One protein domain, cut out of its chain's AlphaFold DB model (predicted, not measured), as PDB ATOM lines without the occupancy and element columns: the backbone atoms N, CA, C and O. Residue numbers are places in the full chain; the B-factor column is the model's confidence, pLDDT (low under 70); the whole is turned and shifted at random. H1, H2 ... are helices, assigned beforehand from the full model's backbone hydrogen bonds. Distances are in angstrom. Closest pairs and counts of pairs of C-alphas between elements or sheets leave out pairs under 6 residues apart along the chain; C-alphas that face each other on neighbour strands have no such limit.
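This is residues 375 to 472 of the 472 residues of the protein "Phage integrase protein" of Pseudomonas syringae pv. maculicola (UniProt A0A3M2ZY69). H1, H2 and H3 make a triangle of helices; H5 runs side by side with H2, H4 folds back on H5, and residues 463 to 472 stick out as a tail. The printed part has 98 residues, five named helices, H1 to H5, and is all helix. It is only just compact, close to loose: radius of gyration of the C-alphas 14.9 A, spans 55 by 33 by 23 A.

Start at the hub, H2, residues 402 to 420. Its residues 408 to 412 touch H5, residues 449 to 457, opposite ways at a shallow tilt of 13 degrees; the closest C-alphas, of Val 408 and Ile 456, are 6.5 A apart. Its residues 402 to 406 touch H1, residues 376 to 390, at a steep tilt of 55 degrees, closest at C-alphas 405 and 381, 7.3 A. H3, residues 423 to 431, touches H2 only at the corner, closest at C-alphas 426 and 420, 6.9 A. H4, residues 436 to 442, forms a hairpin with H5, closest at C-alphas 436 and 450, 6.2 A. In H1 to H5 every O i to N i+4 pair is within hydrogen-bond range.

Find C-alpha 402 at (-25.559, -14.222, -18.893); H2 runs 26.3 A from there. H5 ends at C-alpha 457, (-28.896, -4.453, -27.891).

The printed part has no cut; H1 to H2 is a long link. Residues 421, 440 to 448 and 458 to 472 have pLDDT under 70.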
ATOM      1  N   ARG A 375     -32.743 -21.432 -17.305       87.38
ATOM      2  CA  ARG A 375     -33.650 -21.967 -18.330       87.38
ATOM      3  C   ARG A 375     -34.425 -20.882 -19.071       87.38
ATOM      4  O   ARG A 375     -34.655 -21.015 -20.270       87.38
ATOM      5  N   ALA A 376     -34.799 -19.806 -18.383       90.06
ATOM      6  CA  ALA A 376     -35.551 -18.701 -18.971       90.06
ATOM      7  C   ALA A 376     -34.677 -17.817 -19.878       90.06
ATOM      8  O   ALA A 376     -35.122 -17.385 -20.942       90.06
ATOM      9  N   LEU A 377     -33.416 -17.592 -19.500       90.38
ATOM     10  CA  LEU A 377     -32.504 -16.680 -20.184       90.38
ATOM     11  C   LEU A 377     -32.201 -17.042 -21.653       90.38
ATOM     12  O   LEU A 377     -32.250 -16.145 -22.501       90.38
ATOM     13  N   PRO A 378     -31.922 -18.309 -22.025       91.12
ATOM     14  CA  PRO A 378     -31.746 -18.659 -23.432       91.12
ATOM     15  C   PRO A 378     -33.045 -18.499 -24.232       91.12
ATOM     16  O   PRO A 378     -32.991 -18.062 -25.381       91.12
ATOM     17  N   LEU A 379     -34.204 -18.798 -23.636       91.06
ATOM     18  CA  LEU A 379     -35.502 -18.683 -24.305       91.06
ATOM     19  C   LEU A 379     -35.851 -17.219 -24.591       91.06
ATOM     20  O   LEU A 379     -36.186 -16.879 -25.726       91.06
ATOM     21  N   ILE A 380     -35.695 -16.333 -23.603       90.56
ATOM     22  CA  ILE A 380     -35.962 -14.902 -23.794       90.56
ATOM     23  C   ILE A 380     -34.938 -14.250 -24.723       90.56
ATOM     24  O   ILE A 380     -35.306 -13.429 -25.557       90.56
ATOM     25  N   SER A 381     -33.668 -14.662 -24.653       91.19
ATOM     26  CA  SER A 381     -32.630 -14.205 -25.581       91.19
ATOM     27  C   SER A 381     -33.006 -14.523 -27.026       91.19
ATOM     28  O   SER A 381     -32.885 -13.660 -27.890       91.19
ATOM     29  N   GLN A 382     -33.486 -15.743 -27.293       91.06
ATOM     30  CA  GLN A 382     -33.947 -16.133 -28.625       91.06
ATOM     31  C   GLN A 382     -35.208 -15.371 -29.040       91.06
ATOM     32  O   GLN A 382     -35.313 -14.974 -30.197       91.06
ATOM     33  N   ALA A 383     -36.149 -15.139 -28.121       89.69
ATOM     34  CA  ALA A 383     -37.349 -14.352 -28.400       89.69
ATOM     35  C   ALA A 383     -37.006 -12.902 -28.791       89.69
ATOM     36  O   ALA A 383     -37.525 -12.393 -29.782       89.69
ATOM     37  N   ILE A 384     -36.075 -12.266 -28.073       90.00
ATOM     38  CA  ILE A 384     -35.593 -10.907 -28.364       90.00
ATOM     39  C   ILE A 384     -34.840 -10.860 -29.693       90.00
ATOM     40  O   ILE A 384     -35.094  -9.973 -30.501       90.00
ATOM     41  N   ASP A 385     -33.955 -11.823 -29.955       90.75
ATOM     42  CA  ASP A 385     -33.226 -11.884 -31.223       90.75
ATOM     43  C   ASP A 385     -34.173 -12.120 -32.420       90.75
ATOM     44  O   ASP A 385     -33.969 -11.534 -33.485       90.75
ATOM     45  N   ARG A 386     -35.244 -12.912 -32.251       88.31
ATOM     46  CA  ARG A 386     -36.303 -13.081 -33.266       88.31
ATOM     47  C   ARG A 386     -37.085 -11.790 -33.494       88.31
ATOM     48  O   ARG A 386     -37.278 -11.403 -34.643       88.31
ATOM     49  N   MET A 387     -37.490 -11.108 -32.423       88.88
ATOM     50  CA  MET A 387     -38.160  -9.808 -32.513       88.88
ATOM     51  C   MET A 387     -37.272  -8.787 -33.237       88.88
ATOM     52  O   MET A 387     -37.744  -8.101 -34.142       88.88
ATOM     53  N   ALA A 388     -35.975  -8.740 -32.917       87.31
ATOM     54  CA  ALA A 388     -35.022  -7.869 -33.594       87.31
ATOM     55  C   ALA A 388     -34.938  -8.189 -35.098       87.31
ATOM     56  O   ALA A 388     -35.101  -7.291 -35.923       87.31
ATOM     57  N   ALA A 389     -34.772  -9.466 -35.458       87.94
ATOM     58  CA  ALA A 389     -34.692  -9.899 -36.853       87.94
ATOM     59  C   ALA A 389     -35.961  -9.558 -37.655       87.94
ATOM     60  O   ALA A 389     -35.857  -9.036 -38.765       87.94
ATOM     61  N   ASN A 390     -37.147  -9.791 -37.083       85.75
ATOM     62  CA  ASN A 390     -38.433  -9.491 -37.724       85.75
ATOM     63  C   ASN A 390     -38.622  -7.993 -38.005       85.75
ATOM     64  O   ASN A 390     -39.314  -7.627 -38.949       85.75
ATOM     65  N   ASN A 391     -37.979  -7.130 -37.216       83.19
ATOM     66  CA  ASN A 391     -38.049  -5.675 -37.349       83.19
ATOM     67  C   ASN A 391     -36.855  -5.066 -38.106       83.19
ATOM     68  O   ASN A 391     -36.671  -3.850 -38.100       83.19
ATOM     69  N   GLY A 392     -36.014  -5.892 -38.742       82.06
ATOM     70  CA  GLY A 392     -34.827  -5.427 -39.467       82.06
ATOM     71  C   GLY A 392     -33.710  -4.876 -38.569       82.06
ATOM     72  O   GLY A 392     -32.796  -4.213 -39.061       82.06
ATOM     73  N   LEU A 393     -33.766  -5.143 -37.262       84.12
ATOM     74  CA  LEU A 393     -32.723  -4.820 -36.291       84.12
ATOM     75  C   LEU A 393     -31.682  -5.943 -36.236       84.12
ATOM     76  O   LEU A 393     -31.973  -7.098 -36.543       84.12
ATOM     77  N   LEU A 394     -30.455  -5.619 -35.821       82.75
ATOM     78  CA  LEU A 394     -29.378  -6.609 -35.711       82.75
ATOM     79  C   LEU A 394     -29.514  -7.420 -34.411       82.75
ATOM     80  O   LEU A 394     -29.303  -6.850 -33.330       82.75
ATOM     81  N   PRO A 395     -29.768  -8.744 -34.481       86.38
ATOM     82  CA  PRO A 395     -29.789  -9.600 -33.302       86.38
ATOM     83  C   PRO A 395     -28.415  -9.603 -32.635       86.38
ATOM     84  O   PRO A 395     -27.384  -9.732 -33.307       86.38
ATOM     85  N   SER A 396     -28.391  -9.416 -31.321       86.19
ATOM     86  CA  SER A 396     -27.151  -9.189 -30.565       86.19
ATOM     87  C   SER A 396     -27.117  -9.933 -29.229       86.19
ATOM     88  O   SER A 396     -26.035 -10.053 -28.650       86.19
ATOM     89  N   MET A 397     -28.245 -10.473 -28.749       85.94
ATOM     90  CA  MET A 397     -28.329 -11.091 -27.420       85.94
ATOM     91  C   MET A 397     -27.430 -12.322 -27.301       85.94
ATOM     92  O   MET A 397     -26.795 -12.525 -26.264       85.94
ATOM     93  N   TYR A 398     -27.289 -13.100 -28.378       86.38
ATOM     94  CA  TYR A 398     -26.391 -14.260 -28.420       86.38
ATOM     95  C   TYR A 398     -24.907 -13.937 -28.163       86.38
ATOM     96  O   TYR A 398     -24.146 -14.841 -27.823       86.38
ATOM     97  N   ARG A 399     -24.467 -12.679 -28.333       86.88
ATOM     98  CA  ARG A 399     -23.068 -12.259 -28.103       86.88
ATOM     99  C   ARG A 399     -22.780 -11.887 -26.651       86.88
ATOM    100  O   ARG A 399     -21.618 -11.727 -26.288       86.88
ATOM    101  N   LEU A 400     -23.821 -11.683 -25.849       87.31
ATOM    102  CA  LEU A 400     -23.714 -11.165 -24.489       87.31
ATOM    103  C   LEU A 400     -23.466 -12.288 -23.475       87.31
ATOM    104  O   LEU A 400     -23.832 -13.443 -23.691       87.31
ATOM    105  N   THR A 401     -22.871 -11.938 -22.336       88.62
ATOM    106  CA  THR A 401     -22.770 -12.841 -21.176       88.62
ATOM    107  C   THR A 401     -24.109 -12.961 -20.447       88.62
ATOM    108  O   THR A 401     -24.954 -12.078 -20.562       88.62
ATOM    109  N   GLU A 402     -24.305 -14.009 -19.641       86.25
ATOM    110  CA  GLU A 402     -25.559 -14.222 -18.893       86.25
ATOM    111  C   GLU A 402     -25.942 -13.011 -18.018       86.25
ATOM    112  O   GLU A 402     -27.083 -12.555 -18.048       86.25
ATOM    113  N   ARG A 403     -24.975 -12.405 -17.314       85.25
ATOM    114  CA  ARG A 403     -25.223 -11.188 -16.518       85.25
ATOM    115  C   ARG A 403     -25.662 -10.009 -17.386       85.25
ATOM    116  O   ARG A 403     -26.626  -9.331 -17.057       85.25
ATOM    117  N   GLN A 404     -24.991  -9.794 -18.519       86.44
ATOM    118  CA  GLN A 404     -25.355  -8.725 -19.452       86.44
ATOM    119  C   GLN A 404     -26.735  -8.955 -20.075       86.44
ATOM    120  O   GLN A 404     -27.483  -7.996 -20.241       86.44
ATOM    121  N   LYS A 405     -27.094 -10.208 -20.389       89.00
ATOM    122  CA  LYS A 405     -28.424 -10.552 -20.908       89.00
ATOM    123  C   LYS A 405     -29.518 -10.169 -19.913       89.00
ATOM    124  O   LYS A 405     -30.497  -9.572 -20.340       89.00
ATOM    125  N   LEU A 406     -29.343 -10.441 -18.616       86.75
ATOM    126  CA  LEU A 406     -30.318 -10.056 -17.583       86.75
ATOM    127  C   LEU A 406     -30.524  -8.536 -17.525       86.75
ATOM    128  O   LEU A 406     -31.660  -8.065 -17.566       86.75
ATOM    129  N   THR A 407     -29.434  -7.763 -17.520       85.62
ATOM    130  CA  THR A 407     -29.512  -6.294 -17.527       85.62
ATOM    131  C   THR A 407     -30.191  -5.767 -18.791       85.62
ATOM    132  O   THR A 407     -31.042  -4.882 -18.713       85.62
ATOM    133  N   VAL A 408     -29.853  -6.319 -19.961       86.44
ATOM    134  CA  VAL A 408     -30.465  -5.923 -21.238       86.44
ATOM    135  C   VAL A 408     -31.956  -6.251 -21.266       86.44
ATOM    136  O   VAL A 408     -32.746  -5.398 -21.660       86.44
ATOM    137  N   VAL A 409     -32.355  -7.440 -20.807       87.31
ATOM    138  CA  VAL A 409     -33.767  -7.841 -20.690       87.31
ATOM    139  C   VAL A 409     -34.533  -6.854 -19.812       87.31
ATOM    140  O   VAL A 409     -35.595  -6.382 -20.208       87.31
ATOM    141  N   GLN A 410     -33.992  -6.489 -18.649       83.19
ATOM    142  CA  GLN A 410     -34.646  -5.544 -17.746       83.19
ATOM    143  C   GLN A 410     -34.787  -4.148 -18.369       83.19
ATOM    144  O   GLN A 410     -35.867  -3.559 -18.322       83.19
ATOM    145  N   GLN A 411     -33.722  -3.627 -18.985       82.25
ATOM    146  CA  GLN A 411     -33.756  -2.329 -19.668       82.25
ATOM    147  C   GLN A 411     -34.760  -2.323 -20.821       82.25
ATOM    148  O   GLN A 411     -35.528  -1.370 -20.968       82.25
ATOM    149  N   LEU A 412     -34.790  -3.403 -21.604       85.62
ATOM    150  CA  LEU A 412     -35.742  -3.579 -22.690       85.62
ATOM    151  C   LEU A 412     -37.179  -3.616 -22.159       85.62
ATOM    152  O   LEU A 412     -38.026  -2.889 -22.664       85.62
ATOM    153  N   ASN A 413     -37.451  -4.389 -21.105       84.75
ATOM    154  CA  ASN A 413     -38.779  -4.468 -20.494       84.75
ATOM    155  C   ASN A 413     -39.245  -3.119 -19.947       84.75
ATOM    156  O   ASN A 413     -40.385  -2.730 -20.194       84.75
ATOM    157  N   LYS A 414     -38.364  -2.369 -19.266       78.44
ATOM    158  CA  LYS A 414     -38.681  -1.019 -18.776       78.44
ATOM    159  C   LYS A 414     -39.067  -0.102 -19.938       78.44
ATOM    160  O   LYS A 414     -40.092   0.569 -19.868       78.44
ATOM    161  N   LEU A 415     -38.302  -0.123 -21.031       81.19
ATOM    162  CA  LEU A 415     -38.598   0.668 -22.226       81.19
ATOM    163  C   LEU A 415     -39.931   0.268 -22.877       81.19
ATOM    164  O   LEU A 415     -40.762   1.132 -23.159       81.19
ATOM    165  N   LEU A 416     -40.155  -1.031 -23.085       80.69
ATOM    166  CA  LEU A 416     -41.367  -1.547 -23.721       80.69
ATOM    167  C   LEU A 416     -42.617  -1.225 -22.895       80.69
ATOM    168  O   LEU A 416     -43.614  -0.773 -23.452       80.69
ATOM    169  N   LEU A 417     -42.560  -1.368 -21.570       76.75
ATOM    170  CA  LEU A 417     -43.678  -1.032 -20.683       76.75
ATOM    171  C   LEU A 417     -43.968   0.471 -20.642       76.75
ATOM    172  O   LEU A 417     -45.136   0.869 -20.629       76.75
ATOM    173  N   LEU A 418     -42.930   1.314 -20.659       71.75
ATOM    174  CA  LEU A 418     -43.097   2.768 -20.699       71.75
ATOM    175  C   LEU A 418     -43.803   3.224 -21.981       71.75
ATOM    176  O   LEU A 418     -44.670   4.094 -21.916       71.75
ATOM    177  N   ARG A 419     -43.464   2.625 -23.128       71.19
ATOM    178  CA  ARG A 419     -43.993   3.034 -24.437       71.19
ATOM    179  C   ARG A 419     -45.318   2.361 -24.804       71.19
ATOM    180  O   ARG A 419     -46.235   3.038 -25.259       71.19
ATOM    181  N   LEU A 420     -45.436   1.046 -24.619       73.81
ATOM    182  CA  LEU A 420     -46.595   0.259 -25.071       73.81
ATOM    183  C   LEU A 420     -47.706   0.185 -24.024       73.81
ATOM    184  O   LEU A 420     -48.884   0.134 -24.381       73.81
ATOM    185  N   GLY A 421     -47.338   0.205 -22.742       67.19
ATOM    186  CA  GLY A 421     -48.254   0.308 -21.607       67.19
ATOM    187  C   GLY A 421     -49.034  -0.925 -21.202       67.19
ATOM    188  O   GLY A 421     -49.473  -0.999 -20.055       67.19
ATOM    189  N   SER A 422     -49.177  -1.899 -22.095       73.50
ATOM    190  CA  SER A 422     -49.797  -3.184 -21.800       73.50
ATOM    191  C   SER A 422     -48.913  -4.340 -22.249       73.50
ATOM    192  O   SER A 422     -48.271  -4.284 -23.297       73.50
ATOM    193  N   TRP A 423     -48.918  -5.411 -21.453       74.50
ATOM    194  CA  TRP A 423     -48.252  -6.667 -21.797       74.50
ATOM    195  C   TRP A 423     -48.844  -7.314 -23.053       74.50
ATOM    196  O   TRP A 423     -48.098  -7.874 -23.839       74.50
ATOM    197  N   GLU A 424     -50.142  -7.134 -23.317       77.62
ATOM    198  CA  GLU A 424     -50.803  -7.633 -24.536       77.62
ATOM    199  C   GLU A 424     -50.157  -7.078 -25.815       77.62
ATOM    200  O   GLU A 424     -49.827  -7.830 -26.726       77.62
ATOM    201  N   ARG A 425     -49.870  -5.769 -25.857       78.06
ATOM    202  CA  ARG A 425     -49.187  -5.146 -27.003       78.06
ATOM    203  C   ARG A 425     -47.739  -5.607 -27.144       78.06
ATOM    204  O   ARG A 425     -47.204  -5.631 -28.248       78.06
ATOM    205  N   ILE A 426     -47.094  -5.937 -26.025       82.06
ATOM    206  CA  ILE A 426     -45.751  -6.522 -26.032       82.06
ATOM    207  C   ILE A 426     -45.825  -7.934 -26.623       82.06
ATOM    208  O   ILE A 426     -45.043  -8.262 -27.510       82.06
ATOM    209  N   ASP A 427     -46.795  -8.746 -26.215       80.94
ATOM    210  CA  ASP A 427     -46.995 -10.085 -26.772       80.94
ATOM    211  C   ASP A 427     -47.316 -10.051 -28.275       80.94
ATOM    212  O   ASP A 427     -46.799 -10.878 -29.030       80.94
ATOM    213  N   ASP A 428     -48.082  -9.063 -28.746       81.44
ATOM    214  CA  ASP A 428     -48.337  -8.839 -30.178       81.44
ATOM    215  C   ASP A 428     -47.063  -8.494 -30.965       81.44
ATOM    216  O   ASP A 428     -46.881  -8.935 -32.104       81.44
ATOM    217  N   LEU A 429     -46.146  -7.739 -30.354       84.25
ATOM    218  CA  LEU A 429     -44.842  -7.430 -30.938       84.25
ATOM    219  C   LEU A 429     -43.954  -8.684 -31.023       84.25
ATOM    220  O   LEU A 429     -43.320  -8.935 -32.048       84.25
ATOM    221  N   PHE A 430     -43.906  -9.488 -29.959       83.69
ATOM    222  CA  PHE A 430     -43.074 -10.696 -29.909       83.69
ATOM    223  C   PHE A 430     -43.635 -11.859 -30.734       83.69
ATOM    224  O   PHE A 430     -42.860 -12.679 -31.230       83.69
ATOM    225  N   SER A 431     -44.953 -11.923 -30.926       80.75
ATOM    226  CA  SER A 431     -45.603 -12.872 -31.840       80.75
ATOM    227  C   SER A 431     -45.478 -12.471 -33.315       80.75
ATOM    228  O   SER A 431     -45.653 -13.318 -34.189       80.75
ATOM    229  N   GLY A 432     -45.109 -11.217 -33.604       75.62
ATOM    230  CA  GLY A 432     -44.947 -10.698 -34.963       75.62
ATOM    231  C   GLY A 432     -46.242 -10.193 -35.605       75.62
ATOM    232  O   GLY A 432     -46.248  -9.927 -36.805       75.62
ATOM    233  N   ASN A 433     -47.317 -10.038 -34.826       76.56
ATOM    234  CA  ASN A 433     -48.583  -9.458 -35.286       76.56
ATOM    235  C   ASN A 433     -48.474  -7.944 -35.517       76.56
ATOM    236  O   ASN A 433     -49.188  -7.394 -36.351       76.56
ATOM    237  N   THR A 434     -47.590  -7.274 -34.772       78.12
ATOM    238  CA  THR A 434     -47.323  -5.834 -34.893       78.12
ATOM    239  C   THR A 434     -45.828  -5.599 -35.082       78.12
ATOM    240  O   THR A 434     -45.020  -6.183 -34.360       78.12
ATOM    241  N   MET A 435     -45.441  -4.732 -36.021       80.88
ATOM    242  CA  MET A 435     -44.040  -4.340 -36.202       80.88
ATOM    243  C   MET A 435     -43.709  -3.059 -35.423       80.88
ATOM    244  O   MET A 435     -44.549  -2.182 -35.230       80.88
ATOM    245  N   LEU A 436     -42.442  -2.906 -35.029       77.25
ATOM    246  CA  LEU A 436     -41.904  -1.683 -34.423       77.25
ATOM    247  C   LEU A 436     -42.102  -0.466 -35.328       77.25
ATOM    248  O   LEU A 436     -42.341   0.623 -34.821       77.25
ATOM    249  N   MET A 437     -42.068  -0.650 -36.652       70.19
ATOM    250  CA  MET A 437     -42.345   0.422 -37.613       70.19
ATOM    251  C   MET A 437     -43.781   0.953 -37.501       70.19
ATOM    252  O   MET A 437     -43.992   2.161 -37.603       70.19
ATOM    253  N   ASP A 438     -44.754   0.075 -37.248       71.69
ATOM    254  CA  ASP A 438     -46.164   0.456 -37.105       71.69
ATOM    255  C   ASP A 438     -46.412   1.184 -35.780       71.69
ATOM    256  O   ASP A 438     -47.204   2.124 -35.714       71.69
ATOM    257  N   ILE A 439     -45.695   0.778 -34.729       70.88
ATOM    258  CA  ILE A 439     -45.721   1.433 -33.417       70.88
ATOM    259  C   ILE A 439     -45.050   2.811 -33.500       70.88
ATOM    260  O   ILE A 439     -45.608   3.797 -33.018       70.88
ATOM    261  N   ASP A 440     -43.889   2.893 -34.154       66.88
ATOM    262  CA  ASP A 440     -43.153   4.142 -34.368       66.88
ATOM    263  C   ASP A 440     -43.998   5.144 -35.176       66.88
ATOM    264  O   ASP A 440     -44.042   6.323 -34.830       66.88
ATOM    265  N   ALA A 441     -44.743   4.680 -36.188       61.34
ATOM    266  CA  ALA A 441     -45.648   5.510 -36.990       61.34
ATOM    267  C   ALA A 441     -46.847   6.075 -36.203       61.34
ATOM    268  O   ALA A 441     -47.390   7.118 -36.571       61.34
ATOM    269  N   GLN A 442     -47.273   5.396 -35.135       59.28
ATOM    270  CA  GLN A 442     -48.368   5.837 -34.264       59.28
ATOM    271  C   GLN A 442     -47.883   6.719 -33.105       59.28
ATOM    272  O   GLN A 442     -48.677   7.458 -32.517       59.28
ATOM    273  N   SER A 443     -46.593   6.658 -32.765       57.53
ATOM    274  CA  SER A 443     -46.002   7.443 -31.684       57.53
ATOM    275  C   SER A 443     -45.691   8.888 -32.114       57.53
ATOM    276  O   SER A 443     -45.174   9.138 -33.196       57.53
ATOM    277  N   ILE A 444     -45.996   9.860 -31.245       54.47
ATOM    278  CA  ILE A 444     -45.713  11.301 -31.449       54.47
ATOM    279  C   ILE A 444     -44.304  11.658 -30.909       54.47
ATOM    280  O   ILE A 444     -43.904  12.822 -30.859       54.47
ATOM    281  N   ASP A 445     -43.541  10.656 -30.470       57.50
ATOM    282  CA  ASP A 445     -42.263  10.844 -29.795       57.50
ATOM    283  C   ASP A 445     -41.120  11.163 -30.780       57.50
ATOM    284  O   ASP A 445     -41.050  10.601 -31.871       57.50
ATOM    285  N   PRO A 446     -40.171  12.042 -30.404       51.50
ATOM    286  CA  PRO A 446     -39.097  12.488 -31.295       51.50
ATOM    287  C   PRO A 446     -38.009  11.430 -31.561       51.50
ATOM    288  O   PRO A 446     -37.128  11.658 -32.393       51.50
ATOM    289  N   VAL A 447     -38.025  10.292 -30.858       59.97
ATOM    290  CA  VAL A 447     -37.034   9.213 -30.992       59.97
ATOM    291  C   VAL A 447     -37.752   7.911 -31.335       59.97
ATOM    292  O   VAL A 447     -38.588   7.453 -30.564       59.97
ATOM    293  N   CYS A 448     -37.392   7.300 -32.467       67.25
ATOM    294  CA  CYS A 448     -37.930   6.002 -32.876       67.25
ATOM    295  C   CYS A 448     -37.511   4.903 -31.886       67.25
ATOM    296  O   CYS A 448     -36.315   4.733 -31.613       67.25
ATOM    297  N   MET A 449     -38.476   4.107 -31.428       72.25
ATOM    298  CA  MET A 449     -38.288   2.981 -30.513       72.25
ATOM    299  C   MET A 449     -37.284   1.973 -31.075       72.25
ATOM    300  O   MET A 449     -36.409   1.485 -30.357       72.25
ATOM    301  N   SER A 450     -37.331   1.748 -32.389       73.50
ATOM    302  CA  SER A 450     -36.386   0.911 -33.136       73.50
ATOM    303  C   SER A 450     -34.916   1.271 -32.857       73.50
ATOM    304  O   SER A 450     -34.056   0.400 -32.712       73.50
ATOM    305  N   ARG A 451     -34.610   2.571 -32.729       75.06
ATOM    306  CA  ARG A 451     -33.251   3.067 -32.478       75.06
ATOM    307  C   ARG A 451     -32.832   2.885 -31.021       75.06
ATOM    308  O   ARG A 451     -31.675   2.555 -30.771       75.06
ATOM    309  N   GLU A 452     -33.744   3.090 -30.073       77.44
ATOM    310  CA  GLU A 452     -33.478   2.875 -28.645       77.44
ATOM    311  C   GLU A 452     -33.233   1.389 -28.347       77.44
ATOM    312  O   GLU A 452     -32.250   1.046 -27.689       77.44
ATOM    313  N   ILE A 453     -34.047   0.500 -28.925       79.00
ATOM    314  CA  ILE A 453     -33.868  -0.955 -28.822       79.00
ATOM    315  C   ILE A 453     -32.511  -1.365 -29.406       79.00
ATOM    316  O   ILE A 453     -31.753  -2.088 -28.762       79.00
ATOM    317  N   GLN A 454     -32.139  -0.851 -30.585       79.81
ATOM    318  CA  GLN A 454     -30.832  -1.140 -31.183       79.81
ATOM    319  C   GLN A 454     -29.662  -0.659 -30.305       79.81
ATOM    320  O   GLN A 454     -28.623  -1.322 -30.256       79.81
ATOM    321  N   LEU A 455     -29.810   0.469 -29.600       79.62
ATOM    322  CA  LEU A 455     -28.797   0.967 -28.666       79.62
ATOM    323  C   LEU A 455     -28.634   0.035 -27.462       79.62
ATOM    324  O   LEU A 455     -27.498  -0.331 -27.155       79.62
ATOM    325  N   ILE A 456     -29.743  -0.397 -26.855       79.50
ATOM    326  CA  ILE A 456     -29.761  -1.363 -25.747       79.50
ATOM    327  C   ILE A 456     -29.096  -2.685 -26.170       79.50
ATOM    328  O   ILE A 456     -28.207  -3.186 -25.482       79.50
ATOM    329  N   LEU A 457     -29.447  -3.205 -27.350       77.00
ATOM    330  CA  LEU A 457     -28.896  -4.453 -27.891       77.00
ATOM    331  C   LEU A 457     -27.404  -4.354 -28.257       77.00
ATOM    332  O   LEU A 457     -26.678  -5.341 -28.178       77.00
ATOM    333  N   SER A 458     -26.921  -3.166 -28.633       69.50
ATOM    334  CA  SER A 458     -25.522  -2.941 -29.033       69.50
ATOM    335  C   SER A 458     -24.527  -2.821 -27.866       69.50
ATOM    336  O   SER A 458     -23.345  -2.573 -28.107       69.50
ATOM    337  N   ALA A 459     -24.984  -2.963 -26.615       58.44
ATOM    338  CA  ALA A 459     -24.190  -2.874 -25.381       58.44
ATOM    339  C   ALA A 459     -23.413  -1.554 -25.158       58.44
ATOM    340  O   ALA A 459     -22.687  -1.426 -24.173       58.44
ATOM    341  N   LYS A 460     -23.585  -0.529 -26.009       49.69
ATOM    342  CA  LYS A 460     -22.934   0.788 -25.849       49.69
ATOM    343  C   LYS A 460     -23.447   1.605 -24.653       49.69
ATOM    344  O   LYS A 460     -22.843   2.624 -24.336       49.69
ATOM    345  N   SER A 461     -24.521   1.174 -23.990       44.47
ATOM    346  CA  SER A 461     -25.058   1.795 -22.770       44.47
ATOM    347  C   SER A 461     -24.454   1.252 -21.468       44.47
ATOM    348  O   SER A 461     -24.773   1.773 -20.401       44.47
ATOM    349  N   MET A 462     -23.576   0.243 -21.512       42.62
ATOM    350  CA  MET A 462     -22.982  -0.346 -20.306       42.62
ATOM    351  C   MET A 462     -21.753   0.444 -19.827       42.62
ATOM    352  O   MET A 462     -20.621  -0.026 -19.909       42.62
ATOM    353  N   LEU A 463     -21.974   1.657 -19.313       31.75
ATOM    354  CA  LEU A 463     -21.069   2.236 -18.316       31.75
ATOM    355  C   LEU A 463     -21.415   1.595 -16.959       31.75
ATOM    356  O   LEU A 463     -22.591   1.589 -16.591       31.75
ATOM    357  N   PRO A 464     -20.442   1.030 -16.224       31.08
ATOM    358  CA  PRO A 464     -20.713   0.360 -14.960       31.08
ATOM    359  C   PRO A 464     -21.161   1.381 -13.906       31.08
ATOM    360  O   PRO A 464     -20.394   2.249 -13.494       31.08
ATOM    361  N   LEU A 465     -22.403   1.250 -13.445       30.39
ATOM    362  CA  LEU A 465     -22.919   1.854 -12.213       30.39
ATOM    363  C   LEU A 465     -22.446   1.030 -11.004       30.39
ATOM    364  O   LEU A 465     -23.248   0.573 -10.212       30.39
ATOM    365  N   GLU A 466     -21.140   0.801 -10.896       29.83
ATOM    366  CA  GLU A 466     -20.495   0.139  -9.757       29.83
ATOM    367  C   GLU A 466     -19.007   0.529  -9.775       29.83
ATOM    368  O   GLU A 466     -18.137  -0.188 -10.263       29.83
ATOM    369  N   GLN A 467     -18.713   1.737  -9.294       26.23
ATOM    370  CA  GLN A 467     -17.438   1.991  -8.632       26.23
ATOM    371  C   GLN A 467     -17.738   2.062  -7.143       26.23
ATOM    372  O   GLN A 467     -18.353   3.008  -6.654       26.23
ATOM    373  N   GLU A 468     -17.345   0.986  -6.475       27.39
ATOM    374  CA  GLU A 468     -17.099   0.878  -5.048       27.39
ATOM    375  C   GLU A 468     -16.682   2.222  -4.433       27.39
ATOM    376  O   GLU A 468     -15.577   2.717  -4.650       27.39
ATOM    377  N   ILE A 469     -17.560   2.799  -3.613       27.23
ATOM    378  CA  ILE A 469     -17.127   3.718  -2.566       27.23
ATOM    379  C   ILE A 469     -16.726   2.826  -1.391       27.23
ATOM    380  O   ILE A 469     -17.520   2.545  -0.493       27.23
ATOM    381  N   ILE A 470     -15.490   2.331  -1.442       27.16
ATOM    382  CA  ILE A 470     -14.772   1.885  -0.251       27.16
ATOM    383  C   ILE A 470     -14.481   3.162   0.542       27.16
ATOM    384  O   ILE A 470     -13.666   3.985   0.125       27.16
ATOM    385  N   TYR A 471     -15.192   3.359   1.651       30.72
ATOM    386  CA  TYR A 471     -14.719   4.236   2.714       30.72
ATOM    387  C   TYR A 471     -13.735   3.429   3.565       30.72
ATOM    388  O   TYR A 471     -14.126   2.428   4.168       30.72
ATOM    389  N   GLU A 472     -12.470   3.855   3.561       29.75
ATOM    390  CA  GLU A 472     -11.574   3.698   4.716       29.75
ATOM    391  C   GLU A 472     -12.088   4.503   5.916       29.75
ATOM    392  O   GLU A 472     -12.651   5.608   5.696       29.75
TER     393      GLU A 472